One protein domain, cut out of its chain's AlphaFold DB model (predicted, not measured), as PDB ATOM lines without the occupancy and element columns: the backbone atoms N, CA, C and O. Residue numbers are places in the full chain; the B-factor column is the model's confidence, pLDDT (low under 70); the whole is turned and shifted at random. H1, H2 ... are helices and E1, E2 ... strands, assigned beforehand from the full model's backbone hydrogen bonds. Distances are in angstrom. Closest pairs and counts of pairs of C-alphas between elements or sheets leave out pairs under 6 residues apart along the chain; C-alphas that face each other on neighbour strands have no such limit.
ATOM      1  N   GLU A   9     124.452 164.729 178.715       84.75
ATOM      2  CA  GLU A   9     123.520 165.206 179.749       84.75
ATOM      3  C   GLU A   9     122.920 164.049 180.570       84.75
ATOM      4  O   GLU A   9     122.802 164.111 181.799       84.75
ATOM      5  N   GLN A  10     122.548 162.955 179.898       82.62
ATOM      6  CA  GLN A  10     121.982 161.782 180.561       82.62
ATOM      7  C   GLN A  10     123.044 161.012 181.344       82.62
ATOM      8  O   GLN A  10     122.756 160.542 182.448       82.62
ATOM      9  N   LYS A  11     124.269 160.945 180.813       85.81
ATOM     10  CA  LYS A  11     125.443 160.383 181.484       85.81
ATOM     11  C   LYS A  11     125.707 161.081 182.817       85.81
ATOM     12  O   LYS A  11     125.717 160.426 183.857       85.81
ATOM     13  N   GLU A  12     125.814 162.409 182.811       86.62
ATOM     14  CA  GLU A  12     126.061 163.206 184.020       86.62
ATOM     15  C   GLU A  12     124.961 163.010 185.067       86.62
ATOM     16  O   GLU A  12     125.238 162.786 186.251       86.62
ATOM     17  N   LYS A  13     123.696 163.012 184.635       87.94
ATOM     18  CA  LYS A  13     122.557 162.756 185.520       87.94
ATOM     19  C   LYS A  13     122.612 161.358 186.135       87.94
ATOM     20  O   LYS A  13     122.319 161.205 187.324       87.94
ATOM     21  N   LEU A  14     122.947 160.342 185.343       87.19
ATOM     22  CA  LEU A  14     123.023 158.959 185.800       87.19
ATOM     23  C   LEU A  14     124.176 158.773 186.789       87.19
ATOM     24  O   LEU A  14     123.965 158.221 187.867       87.19
ATOM     25  N   TYR A  15     125.356 159.304 186.482       88.75
ATOM     26  CA  TYR A  15     126.530 159.202 187.351       88.75
ATOM     27  C   TYR A  15     126.339 159.956 188.654       88.75
ATOM     28  O   TYR A  15     126.625 159.412 189.717       88.75
ATOM     29  N   THR A  16     125.737 161.145 188.610       87.38
ATOM     30  CA  THR A  16     125.396 161.893 189.825       87.38
ATOM     31  C   THR A  16     124.471 161.081 190.738       87.38
ATOM     32  O   THR A  16     124.700 161.001 191.944       87.38
ATOM     33  N   GLN A  17     123.449 160.415 190.183       86.62
ATOM     34  CA  GLN A  17     122.559 159.549 190.969       86.62
ATOM     35  C   GLN A  17     123.296 158.362 191.595       86.62
ATOM     36  O   GLN A  17     123.044 158.027 192.752       86.62
ATOM     37  N   VAL A  18     124.197 157.734 190.841       87.12
ATOM     38  CA  VAL A  18     124.994 156.596 191.313       87.12
ATOM     39  C   VAL A  18     125.943 157.038 192.425       87.12
ATOM     40  O   VAL A  18     125.967 156.417 193.484       87.12
ATOM     41  N   PHE A  19     126.656 158.150 192.244       85.75
ATOM     42  CA  PHE A  19     127.574 158.683 193.247       85.75
ATOM     43  C   PHE A  19     126.863 159.114 194.531       85.75
ATOM     44  O   PHE A  19     127.353 158.817 195.620       85.75
ATOM     45  N   HIS A  20     125.688 159.743 194.440       86.62
ATOM     46  CA  HIS A  20     124.892 160.070 195.629       86.62
ATOM     47  C   HIS A  20     124.473 158.816 196.402       86.62
ATOM     48  O   HIS A  20     124.507 158.807 197.631       86.62
ATOM     49  N   LEU A  21     124.118 157.737 195.700       83.88
ATOM     50  CA  LEU A  21     123.723 156.481 196.337       83.88
ATOM     51  C   LEU A  21     124.920 155.765 196.981       83.88
ATOM     52  O   LEU A  21     124.789 155.198 198.061       83.88
ATOM     53  N   LEU A  22     126.098 155.856 196.364       82.31
ATOM     54  CA  LEU A  22     127.361 155.343 196.903       82.31
ATOM     55  C   LEU A  22     127.931 156.191 198.063       82.31
ATOM     56  O   LEU A  22     128.917 155.790 198.683       82.31
ATOM     57  N   GLY A  23     127.306 157.327 198.394       78.00
ATOM     58  CA  GLY A  23     127.604 158.112 199.595       78.00
ATOM     59  C   GLY A  23     128.308 159.452 199.365       78.00
ATOM     60  O   GLY A  23     128.716 160.085 200.341       78.00
ATOM     61  N   MET A  24     128.443 159.921 198.121       80.50
ATOM     62  CA  MET A  24     128.904 161.286 197.835       80.50
ATOM     63  C   MET A  24     127.841 162.302 198.309       80.50
ATOM     64  O   MET A  24     126.652 162.067 198.085       80.50
ATOM     65  N   PRO A  25     128.209 163.427 198.957       73.12
ATOM     66  CA  PRO A  25     129.558 163.973 199.169       73.12
ATOM     67  C   PRO A  25     130.247 163.550 200.477       73.12
ATOM     68  O   PRO A  25     131.380 163.955 200.718       73.12
ATOM     69  N   VAL A  26     129.584 162.776 201.342       73.12
ATOM     70  CA  VAL A  26     130.095 162.448 202.687       73.12
ATOM     71  C   VAL A  26     131.267 161.464 202.628       73.12
ATOM     72  O   VAL A  26     132.209 161.577 203.410       73.12
ATOM     73  N   ARG A  27     131.232 160.510 201.691       67.44
ATOM     74  CA  ARG A  27     132.303 159.540 201.440       67.44
ATOM     75  C   ARG A  27     132.966 159.841 200.098       67.44
ATOM     76  O   ARG A  27     132.283 159.965 199.084       67.44
ATOM     77  N   GLY A  28     134.297 159.937 200.092       68.06
ATOM     78  CA  GLY A  28     135.070 159.987 198.853       68.06
ATOM     79  C   GLY A  28     134.937 158.662 198.105       68.06
ATOM     80  O   GLY A  28     135.172 157.601 198.683       68.06
ATOM     81  N   ILE A  29     134.520 158.720 196.842       76.56
ATOM     82  CA  ILE A  29     134.387 157.546 195.978       76.56
ATOM     83  C   ILE A  29     135.649 157.455 195.124       76.56
ATOM     84  O   ILE A  29     135.975 158.389 194.399       76.56
ATOM     85  N   GLU A  30     136.348 156.325 195.200       78.56
ATOM     86  CA  GLU A  30     137.596 156.064 194.468       78.56
ATOM     87  C   GLU A  30     137.336 155.467 193.071       78.56
ATOM     88  O   GLU A  30     138.077 154.607 192.604       78.56
ATOM     89  N   LEU A  31     136.253 155.888 192.411       82.44
ATOM     90  CA  LEU A  31     135.902 155.455 191.058       82.44
ATOM     91  C   LEU A  31     136.178 156.584 190.070       82.44
ATOM     92  O   LEU A  31     135.794 157.730 190.294       82.44
ATOM     93  N   THR A  32     136.833 156.236 188.968       84.25
ATOM     94  CA  THR A  32     137.067 157.155 187.846       84.25
ATOM     95  C   THR A  32     135.882 157.153 186.882       84.25
ATOM     96  O   THR A  32     135.137 156.176 186.802       84.25
ATOM     97  N   GLU A  33     135.704 158.239 186.129       80.88
ATOM     98  CA  GLU A  33     134.643 158.326 185.117       80.88
ATOM     99  C   GLU A  33     134.814 157.266 184.016       80.88
ATOM    100  O   GLU A  33     133.840 156.630 183.632       80.88
ATOM    101  N   GLU A  34     136.053 156.978 183.604       85.06
ATOM    102  CA  GLU A  34     136.357 155.925 182.622       85.06
ATOM    103  C   GLU A  34     135.914 154.535 183.103       85.06
ATOM    104  O   GLU A  34     135.355 153.747 182.341       85.06
ATOM    105  N   GLN A  35     136.101 154.227 184.392       85.69
ATOM    106  CA  GLN A  35     135.589 152.982 184.972       85.69
ATOM    107  C   GLN A  35     134.058 152.945 184.939       85.69
ATOM    108  O   GLN A  35     133.479 151.908 184.621       85.69
ATOM    109  N   MET A  36     133.395 154.071 185.207       85.81
ATOM    110  CA  MET A  36     131.936 154.166 185.126       85.81
ATOM    111  C   MET A  36     131.407 153.995 183.697       85.81
ATOM    112  O   MET A  36     130.357 153.376 183.524       85.81
ATOM    113  N   ASP A  37     132.137 154.477 182.688       87.19
ATOM    114  CA  ASP A  37     131.817 154.251 181.273       87.19
ATOM    115  C   ASP A  37     131.872 152.756 180.936       87.19
ATOM    116  O   ASP A  37     130.906 152.205 180.405       87.19
ATOM    117  N   THR A  38     132.938 152.060 181.351       87.94
ATOM    118  CA  THR A  38     133.051 150.607 181.123       87.94
ATOM    119  C   THR A  38     131.986 149.803 181.872       87.94
ATOM    120  O   THR A  38     131.451 148.831 181.341       87.94
ATOM    121  N   PHE A  39     131.621 150.204 183.095       90.31
ATOM    122  CA  PHE A  39     130.548 149.544 183.841       90.31
ATOM    123  C   PHE A  39     129.181 149.751 183.192       90.31
ATOM    124  O   PHE A  39     128.350 148.844 183.237       90.31
ATOM    125  N   LEU A  40     128.949 150.910 182.569       89.56
ATOM    126  CA  LEU A  40     127.740 151.159 181.792       89.56
ATOM    127  C   LEU A  40     127.674 150.269 180.554       89.56
ATOM    128  O   LEU A  40     126.653 149.611 180.360       89.56
ATOM    129  N   GLU A  41     128.757 150.184 179.785       88.06
ATOM    130  CA  GLU A  41     128.838 149.314 178.609       88.06
ATOM    131  C   GLU A  41     128.572 147.844 178.968       88.06
ATOM    132  O   GLU A  41     127.708 147.205 178.365       88.06
ATOM    133  N   LEU A  42     129.215 147.330 180.022       89.88
ATOM    134  CA  LEU A  42     128.984 145.966 180.508       89.88
ATOM    135  C   LEU A  42     127.541 145.755 180.985       89.88
ATOM    136  O   LEU A  42     126.929 144.735 180.679       89.88
ATOM    137  N   SER A  43     126.970 146.722 181.712       90.38
ATOM    138  CA  SER A  43     125.591 146.614 182.204       90.38
ATOM    139  C   SER A  43     124.548 146.607 181.081       90.38
ATOM    140  O   SER A  43     123.516 145.949 181.211       90.38
ATOM    141  N   LEU A  44     124.817 147.323 179.984       89.38
ATOM    142  CA  LEU A  44     123.982 147.321 178.787       89.38
ATOM    143  C   LEU A  44     124.128 146.014 178.016       89.38
ATOM    144  O   LEU A  44     123.114 145.414 177.677       89.38
ATOM    145  N   SER A  45     125.360 145.540 177.823       88.06
ATOM    146  CA  SER A  45     125.635 144.275 177.135       88.06
ATOM    147  C   SER A  45     124.971 143.082 177.829       88.06
ATOM    148  O   SER A  45     124.377 142.238 177.166       88.06
ATOM    149  N   GLU A  46     124.976 143.032 179.164       89.69
ATOM    150  CA  GLU A  46     124.270 141.965 179.883       89.69
ATOM    151  C   GLU A  46     122.745 142.076 179.774       89.69
ATOM    152  O   GLU A  46     122.056 141.066 179.632       89.69
ATOM    153  N   TYR A  47     122.194 143.293 179.820       89.50
ATOM    154  CA  TYR A  47     120.764 143.486 179.579       89.50
ATOM    155  C   TYR A  47     120.369 143.018 178.173       89.50
ATOM    156  O   TYR A  47     119.372 142.313 178.006       89.50
ATOM    157  N   GLU A  48     121.167 143.402 177.179       85.94
ATOM    158  CA  GLU A  48     121.006 143.022 175.781       85.94
ATOM    159  C   GLU A  48     121.068 141.509 175.603       85.94
ATOM    160  O   GLU A  48     120.191 140.957 174.943       85.94
ATOM    161  N   GLN A  49     122.017 140.831 176.252       86.25
ATOM    162  CA  GLN A  49     122.107 139.375 176.231       86.25
ATOM    163  C   GLN A  49     120.795 138.736 176.706       86.25
ATOM    164  O   GLN A  49     120.197 137.949 175.979       86.25
ATOM    165  N   TYR A  50     120.293 139.110 177.887       87.94
ATOM    166  CA  TYR A  50     119.076 138.503 178.435       87.94
ATOM    167  C   TYR A  50     117.824 138.770 177.595       87.94
ATOM    168  O   TYR A  50     116.951 137.907 177.478       87.94
ATOM    169  N   VAL A  51     117.706 139.969 177.021       84.50
ATOM    170  CA  VAL A  51     116.574 140.317 176.151       84.50
ATOM    171  C   VAL A  51     116.670 139.592 174.812       84.50
ATOM    172  O   VAL A  51     115.652 139.087 174.336       84.50
ATOM    173  N   SER A  52     117.864 139.523 174.227       83.06
ATOM    174  CA  SER A  52     118.108 138.860 172.946       83.06
ATOM    175  C   SER A  52     117.903 137.358 173.058       83.06
ATOM    176  O   SER A  52     117.163 136.801 172.256       83.06
ATOM    177  N   ASP A  53     118.434 136.724 174.106       84.25
ATOM    178  CA  ASP A  53     118.208 135.305 174.393       84.25
ATOM    179  C   ASP A  53     116.707 135.011 174.505       84.25
ATOM    180  O   ASP A  53     116.186 134.111 173.845       84.25
ATOM    181  N   TRP A  54     115.970 135.822 175.271       84.44
ATOM    182  CA  TRP A  54     114.521 135.668 175.393       84.44
ATOM    183  C   TRP A  54     113.786 135.852 174.059       84.44
ATOM    184  O   TRP A  54     112.844 135.115 173.752       84.44
ATOM    185  N   LEU A  55     114.188 136.844 173.266       77.62
ATOM    186  CA  LEU A  55     113.571 137.157 171.983       77.62
ATOM    187  C   LEU A  55     113.820 136.031 170.973       77.62
ATOM    188  O   LEU A  55     112.863 135.569 170.345       77.62
ATOM    189  N   ILE A  56     115.054 135.530 170.896       78.00
ATOM    190  CA  ILE A  56     115.442 134.386 170.071       78.00
ATOM    191  C   ILE A  56     114.663 133.144 170.503       78.00
ATOM    192  O   ILE A  56     114.036 132.514 169.657       78.00
ATOM    193  N   GLU A  57     114.605 132.826 171.800       78.25
ATOM    194  CA  GLU A  57     113.810 131.700 172.307       78.25
ATOM    195  C   GLU A  57     112.329 131.824 171.931       78.25
ATOM    196  O   GLU A  57     111.712 130.863 171.471       78.25
ATOM    197  N   SER A  58     111.749 133.015 172.104       73.44
ATOM    198  CA  SER A  58     110.328 133.251 171.836       73.44
ATOM    199  C   SER A  58     109.960 133.137 170.354       73.44
ATOM    200  O   SER A  58     108.800 132.869 170.040       73.44
ATOM    201  N   GLN A  59     110.929 133.338 169.455       70.25
ATOM    202  CA  GLN A  59     110.746 133.343 168.002       70.25
ATOM    203  C   GLN A  59     111.508 132.215 167.296       70.25
ATOM    204  O   GLN A  59     111.541 132.185 166.068       70.25
ATOM    205  N   TRP A  60     112.108 131.273 168.029       69.56
ATOM    206  CA  TRP A  60     113.033 130.287 167.461       69.56
ATOM    207  C   TRP A  60     112.395 129.439 166.356       69.56
ATOM    208  O   TRP A  60     112.987 129.227 165.301       69.56
ATOM    209  N   SER A 262     122.916 131.221 168.208       67.06
ATOM    210  CA  SER A 262     124.100 132.082 168.134       67.06
ATOM    211  C   SER A 262     124.334 132.733 166.774       67.06
ATOM    212  O   SER A 262     125.139 133.650 166.694       67.06
ATOM    213  N   ASP A 263     123.692 132.240 165.713       61.88
ATOM    214  CA  ASP A 263     123.873 132.753 164.348       61.88
ATOM    215  C   ASP A 263     122.971 133.974 164.078       61.88
ATOM    216  O   ASP A 263     122.939 134.492 162.964       61.88
ATOM    217  N   VAL A 264     122.182 134.400 165.072       65.12
ATOM    218  CA  VAL A 264     121.313 135.576 164.986       65.12
ATOM    219  C   VAL A 264     122.106 136.809 165.407       65.12
ATOM    220  O   VAL A 264     122.286 137.057 166.599       65.12
ATOM    221  N   ASP A 265     122.535 137.601 164.429       64.25
ATOM    222  CA  ASP A 265     123.131 138.911 164.689       64.25
ATOM    223  C   ASP A 265     122.043 139.892 165.159       64.25
ATOM    224  O   ASP A 265     121.062 140.158 164.453       64.25
ATOM    225  N   VAL A 266     122.209 140.414 166.375       68.38
ATOM    226  CA  VAL A 266     121.361 141.460 166.961       68.38
ATOM    227  C   VAL A 266     122.118 142.787 166.992       68.38
ATOM    228  O   VAL A 266     123.326 142.823 167.218       68.38
ATOM    229  N   ASP A 267     121.404 143.882 166.732       70.06
ATOM    230  CA  ASP A 267     121.976 145.228 166.783       70.06
ATOM    231  C   ASP A 267     122.277 145.631 168.236       70.06
ATOM    232  O   ASP A 267     121.451 145.422 169.128       70.06
ATOM    233  N   GLN A 268     123.428 146.277 168.452       71.44
ATOM    234  CA  GLN A 268     123.844 146.760 169.769       71.44
ATOM    235  C   GLN A 268     122.837 147.776 170.331       71.44
ATOM    236  O   GLN A 268     122.526 148.782 169.686       71.44
ATOM    237  N   ILE A 269     122.377 147.558 171.565       79.56
ATOM    238  CA  ILE A 269     121.374 148.420 172.200       79.56
ATOM    239  C   ILE A 269     122.040 149.658 172.812       79.56
ATOM    240  O   ILE A 269     122.928 149.556 173.662       79.56
ATOM    241  N   THR A 270     121.563 150.851 172.443       83.25
ATOM    242  CA  THR A 270     122.003 152.107 173.069       83.25
ATOM    243  C   THR A 270     121.106 152.505 174.244       83.25
ATOM    244  O   THR A 270     119.956 152.078 174.360       83.25
ATOM    245  N   TRP A 271     121.610 153.359 175.141       82.56
ATOM    246  CA  TRP A 271     120.848 153.816 176.310       82.56
ATOM    247  C   TRP A 271     119.548 154.561 175.940       82.56
ATOM    248  O   TRP A 271     118.566 154.537 176.692       82.56
ATOM    249  N   GLU A 272     119.531 155.221 174.782       83.50
ATOM    250  CA  GLU A 272     118.401 156.023 174.298       83.50
ATOM    251  C   GLU A 272     117.257 155.168 173.752       83.50
ATOM    252  O   GLU A 272     116.092 155.544 173.902       83.50
ATOM    253  N   ASP A 273     117.574 153.987 173.218       83.12
ATOM    254  CA  ASP A 273     116.588 153.033 172.703       83.12
ATOM    255  C   ASP A 273     115.840 152.301 173.831       83.12
ATOM    256  O   ASP A 273     114.778 151.698 173.628       83.12
ATOM    257  N   LEU A 274     116.360 152.369 175.061       84.50
ATOM    258  CA  LEU A 274     115.770 151.708 176.216       84.50
ATOM    259  C   LEU A 274     114.515 152.418 176.735       84.50
ATOM    260  O   LEU A 274     114.473 153.622 176.989       84.50
ATOM    261  N   ASN A 275     113.491 151.623 177.049       87.50
ATOM    262  CA  ASN A 275     112.318 152.122 177.761       87.50
ATOM    263  C   ASN A 275     112.647 152.478 179.229       87.50
ATOM    264  O   ASN A 275     113.593 151.967 179.828       87.50
ATOM    265  N   LYS A 276     111.818 153.320 179.864       87.88
ATOM    266  CA  LYS A 276     112.043 153.759 181.258       87.88
ATOM    267  C   LYS A 276     112.205 152.601 182.268       87.88
ATOM    268  O   LYS A 276     113.055 152.707 183.152       87.88
ATOM    269  N   PRO A 277     111.415 151.506 182.211       88.62
ATOM    270  CA  PRO A 277     111.643 150.344 183.072       88.62
ATOM    271  C   PRO A 277     113.000 149.660 182.863       88.62
ATOM    272  O   PRO A 277     113.626 149.275 183.847       88.62
ATOM    273  N   ALA A 278     113.454 149.532 181.617       88.25
ATOM    274  CA  ALA A 278     114.744 148.951 181.268       88.25
ATOM    275  C   ALA A 278     115.896 149.852 181.718       88.25
ATOM    276  O   ALA A 278     116.788 149.382 182.414       88.25
ATOM    277  N   GLN A 279     115.811 151.163 181.471       88.88
ATOM    278  CA  GLN A 279     116.767 152.145 182.001       88.88
ATOM    279  C   GLN A 279     116.873 152.063 183.530       88.88
ATOM    280  O   GLN A 279     117.961 152.142 184.097       88.88
ATOM    281  N   ASN A 280     115.752 151.859 184.229       90.62
ATOM    282  CA  ASN A 280     115.769 151.650 185.676       90.62
ATOM    283  C   ASN A 280     116.484 150.358 186.082       90.62
ATOM    284  O   ASN A 280     117.179 150.368 187.096       90.62
ATOM    285  N   TRP A 281     116.300 149.272 185.332       92.75
ATOM    286  CA  TRP A 281     116.992 148.011 185.579       92.75
ATOM    287  C   TRP A 281     118.498 148.161 185.351       92.75
ATOM    288  O   TRP A 281     119.263 147.916 186.280       92.75
ATOM    289  N   VAL A 282     118.909 148.690 184.193       91.62
ATOM    290  CA  VAL A 282     120.322 148.929 183.848       91.62
ATOM    291  C   VAL A 282     120.971 149.858 184.871       91.62
ATOM    292  O   VAL A 282     122.059 149.572 185.352       91.62
ATOM    293  N   ARG A 283     120.277 150.912 185.319       91.50
ATOM    294  CA  ARG A 283     120.767 151.789 186.395       91.50
ATOM    295  C   ARG A 283     121.014 151.033 187.702       91.50
ATOM    296  O   ARG A 283     122.054 151.232 188.321       91.50
ATOM    297  N   LYS A 284     120.073 150.193 188.153       91.62
ATOM    298  CA  LYS A 284     120.256 149.383 189.373       91.62
ATOM    299  C   LYS A 284     121.414 148.397 189.209       91.62
ATOM    300  O   LYS A 284     122.198 148.213 190.135       91.62
ATOM    301  N   TYR A 285     121.536 147.811 188.024       93.19
ATOM    302  CA  TYR A 285     122.581 146.853 187.708       93.19
ATOM    303  C   TYR A 285     123.971 147.503 187.659       93.19
ATOM    304  O   TYR A 285     124.924 146.991 188.245       93.19
ATOM    305  N   LEU A 286     124.063 148.699 187.076       91.75
ATOM    306  CA  LEU A 286     125.253 149.544 187.083       91.75
ATOM    307  C   LEU A 286     125.665 149.945 188.501       91.75
ATOM    308  O   LEU A 286     126.852 149.923 188.811       91.75
ATOM    309  N   ILE A 287     124.715 150.270 189.386       91.31
ATOM    310  CA  ILE A 287     125.019 150.548 190.800       91.31
ATOM    311  C   ILE A 287     125.668 149.325 191.453       91.31
ATOM    312  O   ILE A 287     126.678 149.467 192.141       91.31
ATOM    313  N   ALA A 288     125.134 148.126 191.216       92.19
ATOM    314  CA  ALA A 288     125.703 146.902 191.764       92.19
ATOM    315  C   ALA A 288     127.102 146.602 191.182       92.19
ATOM    316  O   ALA A 288     128.009 146.210 191.916       92.19
ATOM    317  N   TYR A 289     127.320 146.860 189.888       90.50
ATOM    318  CA  TYR A 289     128.646 146.797 189.256       90.50
ATOM    319  C   TYR A 289     129.635 147.804 189.851       90.50
ATOM    320  O   TYR A 289     130.775 147.442 190.149       90.50
ATOM    321  N   ALA A 290     129.192 149.037 190.094       90.00
ATOM    322  CA  ALA A 290     129.999 150.066 190.730       90.00
ATOM    323  C   ALA A 290     130.367 149.672 192.168       90.00
ATOM    324  O   ALA A 290     131.535 149.772 192.529       90.00
ATOM    325  N   LYS A 291     129.424 149.142 192.966       89.56
ATOM    326  CA  LYS A 291     129.699 148.598 194.311       89.56
ATOM    327  C   LYS A 291     130.741 147.478 194.267       89.56
ATOM    328  O   LYS A 291     131.645 147.459 195.097       89.56
ATOM    329  N   GLU A 292     130.656 146.573 193.294       89.00
ATOM    330  CA  GLU A 292     131.635 145.495 193.128       89.00
ATOM    331  C   GLU A 292     133.026 146.027 192.754       89.00
ATOM    332  O   GLU A 292     134.022 145.622 193.358       89.00
ATOM    333  N   GLY A 293     133.107 146.944 191.785       86.19
ATOM    334  CA  GLY A 293     134.362 147.591 191.395       86.19
ATOM    335  C   GLY A 293     135.012 148.315 192.573       86.19
ATOM    336  O   GLY A 293     136.200 148.147 192.837       86.19
ATOM    337  N   LEU A 294     134.201 149.029 193.349       85.50
ATOM    338  CA  LEU A 294     134.617 149.744 194.546       85.50
ATOM    339  C   LEU A 294     135.098 148.778 195.647       85.50
ATOM    340  O   LEU A 294     136.182 148.952 196.199       85.50
ATOM    341  N   ALA A 295     134.366 147.693 195.908       86.50
ATOM    342  CA  ALA A 295     134.784 146.670 196.866       86.50
ATOM    343  C   ALA A 295     136.114 146.002 196.473       86.50
ATOM    344  O   ALA A 295     136.945 145.717 197.334       86.50
ATOM    345  N   ARG A 296     136.362 145.788 195.173       85.12
ATOM    346  CA  ARG A 296     137.657 145.290 194.678       85.12
ATOM    347  C   ARG A 296     138.786 146.299 194.912       85.12
ATOM    348  O   ARG A 296     139.888 145.884 195.265       85.12
ATOM    349  N   ILE A 297     138.514 147.597 194.760       83.44
ATOM    350  CA  ILE A 297     139.478 148.671 195.048       83.44
ATOM    351  C   ILE A 297     139.798 148.712 196.546       83.44
ATOM    352  O   ILE A 297     140.967 148.641 196.911       83.44
ATOM    353  N   TRP A 298     138.786 148.711 197.416       79.50
ATOM    354  CA  TRP A 298     138.977 148.669 198.873       79.50
ATOM    355  C   TRP A 298     139.608 147.364 199.376       79.50
ATOM    356  O   TRP A 298     140.227 147.342 200.435       79.50
ATOM    357  N   GLY A 299     139.489 146.272 198.617       78.69
ATOM    358  CA  GLY A 299     140.167 145.007 198.897       78.69
ATOM    359  C   GLY A 299     141.677 145.029 198.622       78.69
ATOM    360  O   GLY A 299     142.396 144.143 199.095       78.69
ATOM    361  N   LYS A 300     142.192 146.032 197.893       74.12
ATOM    362  CA  LYS A 300     143.633 146.253 197.706       74.12
ATOM    363  C   LYS A 300     144.216 146.601 199.083       74.12
ATOM    364  O   LYS A 300     143.905 147.654 199.615       74.12
ATOM    365  N   PHE A 301     145.008 145.695 199.667       65.38
ATOM    366  CA  PHE A 301     145.509 145.711 201.062       65.38
ATOM    367  C   PHE A 301     144.565 145.163 202.150       65.38
ATOM    368  O   PHE A 301     144.730 145.486 203.321       65.38
ATOM    369  N   SER A 302     143.589 144.310 201.807       67.94
ATOM    370  CA  SER A 302     142.659 143.711 202.790       67.94
ATOM    371  C   SER A 302     141.848 144.745 203.591       67.94
ATOM    372  O   SER A 302     141.365 144.454 204.688       67.94
ATOM    373  N   GLY A 303     141.686 145.943 203.024       64.56
ATOM    374  CA  GLY A 303     141.030 147.080 203.655       64.56
ATOM    375  C   GLY A 303     141.906 147.870 204.625       64.56
ATOM    376  O   GLY A 303     141.428 148.888 205.112       64.56
ATOM    377  N   ASP A 304     143.148 147.460 204.902       68.50
ATOM    378  CA  ASP A 304     144.004 148.127 205.886       68.50
ATOM    379  C   ASP A 304     144.787 149.285 205.246       68.50
ATOM    380  O   ASP A 304     145.773 149.095 204.530       68.50
ATOM    381  N   LEU A 305     144.363 150.515 205.544       66.44
ATOM    382  CA  LEU A 305     145.113 151.730 205.236       66.44
ATOM    383  C   LEU A 305     146.066 152.029 206.399       66.44
ATOM    384  O   LEU A 305     145.634 152.454 207.472       66.44
ATOM    385  N   GLN A 306     147.369 151.809 206.195       61.22
ATOM    386  CA  GLN A 306     148.388 152.230 207.159       61.22
ATOM    387  C   GLN A 306     148.614 153.740 207.045       61.22
ATOM    388  O   GLN A 306     149.367 154.208 206.192       61.22
ATOM    389  N   ILE A 307     147.948 154.501 207.908       66.44
ATOM    390  CA  ILE A 307     148.210 155.926 208.119       66.44
ATOM    391  C   ILE A 307     149.106 156.027 209.366       66.44
ATOM    392  O   ILE A 307     148.874 155.280 210.323       66.44
ATOM    393  N   PRO A 308     150.123 156.911 209.407       55.09
ATOM    394  CA  PRO A 308     150.847 157.173 210.647       55.09
ATOM    395  C   PRO A 308     149.826 157.601 211.715       55.09
ATOM    396  O   PRO A 308     149.067 158.536 211.485       55.09
ATOM    397  N   ASP A 315     135.506 148.373 205.044       76.62
ATOM    398  CA  ASP A 315     134.628 147.214 204.886       76.62
ATOM    399  C   ASP A 315     134.354 146.947 203.400       76.62
ATOM    400  O   ASP A 315     133.445 147.511 202.791       76.62
ATOM    401  N   TYR A 316     135.205 146.113 202.801       82.62
ATOM    402  CA  TYR A 316     135.061 145.645 201.423       82.62
ATOM    403  C   TYR A 316     134.212 144.369 201.326       82.62
ATOM    404  O   TYR A 316     133.630 144.083 200.281       82.62
ATOM    405  N   THR A 317     134.138 143.588 202.409       84.69
ATOM    406  CA  THR A 317     133.456 142.291 202.433       84.69
ATOM    407  C   THR A 317     131.946 142.427 202.357       84.69
ATOM    408  O   THR A 317     131.334 141.754 201.529       84.69
ATOM    409  N   SER A 318     131.352 143.313 203.164       85.94
ATOM    410  CA  SER A 318     129.902 143.527 203.153       85.94
ATOM    411  C   SER A 318     129.434 144.118 201.823       85.94
ATOM    412  O   SER A 318     128.462 143.636 201.238       85.94
ATOM    413  N   LEU A 319     130.184 145.087 201.288       85.31
ATOM    414  CA  LEU A 319     129.876 145.738 200.017       85.31
ATOM    415  C   LEU A 319     129.923 144.747 198.846       85.31
ATOM    416  O   LEU A 319     129.066 144.784 197.966       85.31
ATOM    417  N   LEU A 320     130.897 143.831 198.842       88.75
ATOM    418  CA  LEU A 320     131.006 142.796 197.815       88.75
ATOM    419  C   LEU A 320     129.859 141.781 197.894       88.75
ATOM    420  O   LEU A 320     129.375 141.334 196.855       88.75
ATOM    421  N   THR A 321     129.419 141.413 199.102       91.06
ATOM    422  CA  THR A 321     128.252 140.532 199.272       91.06
ATOM    423  C   THR A 321     126.958 141.214 198.840       91.06
ATOM    424  O   THR A 321     126.209 140.633 198.062       91.06
ATOM    425  N   GLU A 322     126.740 142.469 199.238       89.75
ATOM    426  CA  GLU A 322     125.560 143.246 198.848       89.75
ATOM    427  C   GLU A 322     125.482 143.410 197.325       89.75
ATOM    428  O   GLU A 322     124.432 143.174 196.732       89.75
ATOM    429  N   ALA A 323     126.608 143.729 196.677       90.31
ATOM    430  CA  ALA A 323     126.682 143.856 195.224       90.31
ATOM    431  C   ALA A 323     126.292 142.555 194.503       90.31
ATOM    432  O   ALA A 323     125.519 142.584 193.546       90.31
ATOM    433  N   LYS A 324     126.800 141.404 194.961       91.94
ATOM    434  CA  LYS A 324     126.475 140.098 194.364       91.94
ATOM    435  C   LYS A 324     125.008 139.721 194.564       91.94
ATOM    436  O   LYS A 324     124.373 139.260 193.615       91.94
ATOM    437  N   ASP A 325     124.472 139.952 195.758       93.62
ATOM    438  CA  ASP A 325     123.077 139.651 196.081       93.62
ATOM    439  C   ASP A 325     122.108 140.533 195.280       93.62
ATOM    440  O   ASP A 325     121.090 140.047 194.786       93.62
ATOM    441  N   GLU A 326     122.413 141.825 195.119       92.19
ATOM    442  CA  GLU A 326     121.620 142.741 194.291       92.19
ATOM    443  C   GLU A 326     121.636 142.327 192.818       92.19
ATOM    444  O   GLU A 326     120.575 142.282 192.195       92.19
ATOM    445  N   LYS A 327     122.805 141.967 192.268       92.31
ATOM    446  CA  LYS A 327     122.911 141.472 190.887       92.31
ATOM    447  C   LYS A 327     122.057 140.229 190.665       92.31
ATOM    448  O   LYS A 327     121.257 140.203 189.735       92.31
ATOM    449  N   MET A 328     122.185 139.232 191.540       93.00
ATOM    450  CA  MET A 328     121.444 137.976 191.423       93.00
ATOM    451  C   MET A 328     119.931 138.214 191.461       93.00
ATOM    452  O   MET A 328     119.214 137.760 190.573       93.00
ATOM    453  N   LYS A 329     119.453 139.027 192.413       94.88
ATOM    454  CA  LYS A 329     118.028 139.387 192.518       94.88
ATOM    455  C   LYS A 329     117.516 140.144 191.293       94.88
ATOM    456  O   LYS A 329     116.386 139.915 190.868       94.88
ATOM    457  N   LEU A 330     118.315 141.051 190.726       93.19
ATOM    458  CA  LEU A 330     117.931 141.806 189.528       93.19
ATOM    459  C   LEU A 330     117.807 140.907 188.297       93.19
ATOM    460  O   LEU A 330     116.879 141.100 187.509       93.19
ATOM    461  N   VAL A 331     118.708 139.936 188.142       92.31
ATOM    462  CA  VAL A 331     118.647 138.942 187.062       92.31
ATOM    463  C   VAL A 331     117.429 138.034 187.238       92.31
ATOM    464  O   VAL A 331     116.684 137.828 186.284       92.31
ATOM    465  N   GLU A 332     117.154 137.561 188.455       93.19
ATOM    466  CA  GLU A 332     115.953 136.767 188.752       93.19
ATOM    467  C   GLU A 332     114.655 137.539 188.460       93.19
ATOM    468  O   GLU A 332     113.749 137.012 187.810       93.19
ATOM    469  N   GLU A 333     114.560 138.806 188.883       92.12
ATOM    470  CA  GLU A 333     113.404 139.666 188.594       92.12
ATOM    471  C   GLU A 333     113.213 139.858 187.081       92.12
ATOM    472  O   GLU A 333     112.081 139.806 186.584       92.12
ATOM    473  N   LEU A 334     114.311 140.055 186.342       91.00
ATOM    474  CA  LEU A 334     114.284 140.205 184.888       91.00
ATOM    475  C   LEU A 334     113.803 138.922 184.209       91.00
ATOM    476  O   LEU A 334     112.869 138.984 183.411       91.00
ATOM    477  N   MET A 335     114.370 137.772 184.571       89.19
ATOM    478  CA  MET A 335     113.982 136.469 184.026       89.19
ATOM    479  C   MET A 335     112.506 136.165 184.275       89.19
ATOM    480  O   MET A 335     111.784 135.821 183.344       89.19
ATOM    481  N   LEU A 336     112.012 136.390 185.495       90.94
ATOM    482  CA  LEU A 336     110.594 136.206 185.824       90.94
ATOM    483  C   LEU A 336     109.685 137.137 185.015       90.94
ATOM    484  O   LEU A 336     108.583 136.759 184.606       90.94
ATOM    485  N   ARG A 337     110.116 138.382 184.788       87.62
ATOM    486  CA  ARG A 337     109.368 139.332 183.961       87.62
ATOM    487  C   ARG A 337     109.334 138.890 182.500       87.62
ATOM    488  O   ARG A 337     108.269 138.968 181.889       87.62
ATOM    489  N   LEU A 338     110.462 138.445 181.959       87.50
ATOM    490  CA  LEU A 338     110.579 137.938 180.595       87.50
ATOM    491  C   LEU A 338     109.748 136.658 180.412       87.50
ATOM    492  O   LEU A 338     108.967 136.553 179.468       87.50
ATOM    493  N   GLU A 339     109.780 135.734 181.371       87.31
ATOM    494  CA  GLU A 339     108.961 134.520 181.353       87.31
ATOM    495  C   GLU A 339     107.457 134.837 181.309       87.31
ATOM    496  O   GLU A 339     106.716 134.263 180.509       87.31
ATOM    497  N   ARG A 340     106.997 135.829 182.084       85.00
ATOM    498  CA  ARG A 340     105.600 136.309 182.042       85.00
ATOM    499  C   ARG A 340     105.200 136.933 180.706       85.00
ATOM    500  O   ARG A 340     104.005 137.014 180.414       85.00
ATOM    501  N   LEU A 341     106.166 137.430 179.940       82.94
ATOM    502  CA  LEU A 341     105.947 138.029 178.627       82.94
ATOM    503  C   LEU A 341     106.030 137.004 177.494       82.94
ATOM    504  O   LEU A 341     105.720 137.358 176.358       82.94
ATOM    505  N   ARG A 342     106.409 135.745 177.769       82.25
ATOM    506  CA  ARG A 342     106.450 134.707 176.735       82.25
ATOM    507  C   ARG A 342     105.074 134.555 176.063       82.25
ATOM    508  O   ARG A 342     104.054 134.575 176.763       82.25
ATOM    509  N   PRO A 343     105.025 134.356 174.731       76.31
ATOM    510  CA  PRO A 343     103.783 134.203 173.971       76.31
ATOM    511  C   PRO A 343     102.782 133.213 174.575       76.31
ATOM    512  O   PRO A 343     101.604 133.537 174.712       76.31
ATOM    513  N   GLU A 344     103.262 132.044 175.002       77.94
ATOM    514  CA  GLU A 344     102.449 130.996 175.628       77.94
ATOM    515  C   GLU A 344     101.745 131.499 176.896       77.94
ATOM    516  O   GLU A 344     100.530 131.366 177.037       77.94
ATOM    517  N   LYS A 345     102.484 132.172 177.786       82.75
ATOM    518  CA  LYS A 345     101.943 132.729 179.034       82.75
ATOM    519  C   LYS A 345     100.974 133.878 178.784       82.75
ATOM    520  O   LYS A 345      99.991 134.024 179.512       82.75
ATOM    521  N   ILE A 346     101.206 134.682 177.745       81.00
ATOM    522  CA  ILE A 346     100.259 135.724 177.328       81.00
ATOM    523  C   ILE A 346      98.962 135.096 176.804       81.00
ATOM    524  O   ILE A 346      97.884 135.596 177.127       81.00
ATOM    525  N   LEU A 347      99.048 134.019 176.022       79.62
ATOM    526  CA  LEU A 347      97.884 133.321 175.481       79.62
ATOM    527  C   LEU A 347      97.072 132.638 176.591       79.62
ATOM    528  O   LEU A 347      95.858 132.819 176.650       79.62
ATOM    529  N   GLU A 348      97.742 131.965 177.527       85.81
ATOM    530  CA  GLU A 348      97.128 131.392 178.733       85.81
ATOM    531  C   GLU A 348      96.407 132.474 179.553       85.81
ATOM    532  O   GLU A 348      95.242 132.320 179.931       85.81
ATOM    533  N   ARG A 349      97.062 133.624 179.773       85.38
ATOM    534  CA  ARG A 349      96.456 134.752 180.490       85.38
ATOM    535  C   ARG A 349      95.230 135.295 179.758       85.38
ATOM    536  O   ARG A 349      94.209 135.509 180.401       85.38
ATOM    537  N   LYS A 350      95.297 135.474 178.435       80.88
ATOM    538  CA  LYS A 350      94.156 135.928 177.619       80.88
ATOM    539  C   LYS A 350      92.991 134.937 177.650       80.88
ATOM    540  O   LYS A 350      91.844 135.369 177.741       80.88
ATOM    541  N   GLY A 351      93.266 133.633 177.612       86.75
ATOM    542  CA  GLY A 351      92.247 132.591 177.768       86.75
ATOM    543  C   GLY A 351      91.541 132.694 179.121       86.75
ATOM    544  O   GLY A 351      90.317 132.805 179.180       86.75
ATOM    545  N   ASN A 352      92.317 132.785 180.202       90.69
ATOM    546  CA  ASN A 352      91.793 132.956 181.558       90.69
ATOM    547  C   ASN A 352      91.013 134.272 181.731       90.69
ATOM    548  O   ASN A 352      89.964 134.299 182.379       90.69
ATOM    549  N   GLU A 353      91.497 135.370 181.145       87.19
ATOM    550  CA  GLU A 353      90.797 136.658 181.119       87.19
ATOM    551  C   GLU A 353      89.451 136.538 180.393       87.19
ATOM    552  O   GLU A 353      88.444 136.999 180.925       87.19
ATOM    553  N   ALA A 354      89.393 135.868 179.237       86.19
ATOM    554  CA  ALA A 354      88.157 135.656 178.485       86.19
ATOM    555  C   ALA A 354      87.154 134.758 179.231       86.19
ATOM    556  O   ALA A 354      85.956 135.051 179.259       86.19
ATOM    557  N   GLU A 355      87.616 133.693 179.890       88.69
ATOM    558  CA  GLU A 355      86.758 132.852 180.729       88.69
ATOM    559  C   GLU A 355      86.175 133.623 181.914       88.69
ATOM    560  O   GLU A 355      84.977 133.533 182.197       88.69
ATOM    561  N   ASN A 356      87.012 134.398 182.605       88.44
ATOM    562  CA  ASN A 356      86.582 135.212 183.735       88.44
ATOM    563  C   ASN A 356      85.674 136.360 183.285       88.44
ATOM    564  O   ASN A 356      84.692 136.656 183.967       88.44
ATOM    565  N   LEU A 357      85.925 136.942 182.110       86.62
ATOM    566  CA  LEU A 357      85.036 137.911 181.483       86.62
ATOM    567  C   LEU A 357      83.669 137.274 181.212       86.62
ATOM    568  O   LEU A 357      82.659 137.822 181.641       86.62
ATOM    569  N   ASN A 358      83.617 136.088 180.604       83.56
ATOM    570  CA  ASN A 358      82.366 135.366 180.360       83.56
ATOM    571  C   ASN A 358      81.625 135.021 181.658       83.56
ATOM    572  O   ASN A 358      80.403 135.157 181.723       83.56
ATOM    573  N   LYS A 359      82.341 134.620 182.717       87.56
ATOM    574  CA  LYS A 359      81.753 134.441 184.055       87.56
ATOM    575  C   LYS A 359      81.187 135.763 184.583       87.56
ATOM    576  O   LYS A 359      80.049 135.784 185.034       87.56
ATOM    577  N   SER A 360      81.923 136.869 184.461       82.81
ATOM    578  CA  SER A 360      81.465 138.195 184.897       82.81
ATOM    579  C   SER A 360      80.228 138.673 184.129       82.81
ATOM    580  O   SER A 360      79.290 139.182 184.736       82.81
ATOM    581  N   LEU A 361      80.178 138.443 182.811       82.62
ATOM    582  CA  LEU A 361      79.061 138.820 181.946       82.62
ATOM    583  C   LEU A 361      77.787 138.048 182.298       82.62
ATOM    584  O   LEU A 361      76.709 138.621 182.212       82.62
ATOM    585  N   LYS A 362      77.893 136.798 182.774       79.38
ATOM    586  CA  LYS A 362      76.741 136.029 183.283       79.38
ATOM    587  C   LYS A 362      76.121 136.630 184.547       79.38
ATOM    588  O   LYS A 362      74.924 136.469 184.756       79.38
ATOM    589  N   TYR A 363      76.910 137.307 185.385       83.44
ATOM    590  CA  TYR A 363      76.400 138.000 186.575       83.44
ATOM    591  C   TYR A 363      75.842 139.391 186.262       83.44
ATOM    592  O   TYR A 363      75.197 139.997 187.119       83.44
ATOM    593  N   ARG A 364      76.075 139.914 185.051       70.81
ATOM    594  CA  ARG A 364      75.448 141.162 184.619       70.81
ATOM    595  C   ARG A 364      74.019 140.842 184.166       70.81
ATOM    596  O   ARG A 364      73.850 140.025 183.260       70.81
TER     597      ARG A 364
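AT A GLANCE: This is residues 9 to 60, 262 to 308 and 315 to 364 of the 373 residues of an uncharacterized protein of Spirochaetes bacterium (UniProt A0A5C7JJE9). H3 and H4 pack side by side, running opposite ways, and H2 crosses H3 to make the core with them, while the shorter H1 lies near H2 and H3. H5 leads away from the end of H4 as a long arm, its residues 350 to 363 sticking out, and E1 lies toward the opposite end. The printed part has 149 residues, with five named helices and one named strand in the order H1, H2, H3, E1, H4, H5, and is mostly helix. It is loose, with a radius of gyration of the C-alphas of 20.9 A and spans of 81 by 41 by 30 A.

IN THESE COORDINATES: Find C-alpha 9 at (123.520, 165.206, 179.749), where H1, residues 9 to 21, begins. H2, residues 33 to 60, runs 39.6 A; H3, residues 276 to 298, runs 32.6 A. E1 is residues 304 to 307. H4, residues 317 to 341, runs 36.6 A, and H5, residues 343 to 363, runs 30.4 A to C-alpha 363 at (76.400, 138.000, 186.575).

HOW THE PARTS SIT: Look first at Val 18 of H1 and Ile 287 of H3: their C-alphas, the closest, are 6.1 A apart, and the helices are close but not clearly touching. H2, with residues 36 to 47 alone, touches H3 at a steep tilt of 48 degrees, closest at C-alphas 43 and 286, 5.7 A. H3 touches H4 at a shallow tilt of 22 degrees, opposite ways, closest at C-alphas 288 and 323, 4.7 A. H2 and H4 only just touch, with 3 pairs of C-alphas within 8 A, the closest being 54 and 338. H5 is close to H4 but not clearly touching, at 7.1 A between C-alphas 340 and 346. E1 pairs with no named strand. In H1 to H4 every O i to N i+4 pair is within hydrogen-bond range; in H5, 16 of 17.

THE WHOLE: The C-alphas of Pro 308 and Lys 362, the farthest apart, are 81.8 A apart. Cuts leave gaps of 11.2 A between C-alphas 60 and 262 and 19.9 A between 308 and 315. The link from H1 to H2 is long. Confidence is low at residues 27 to 28, 60, 262 to 266 and 301 to 308.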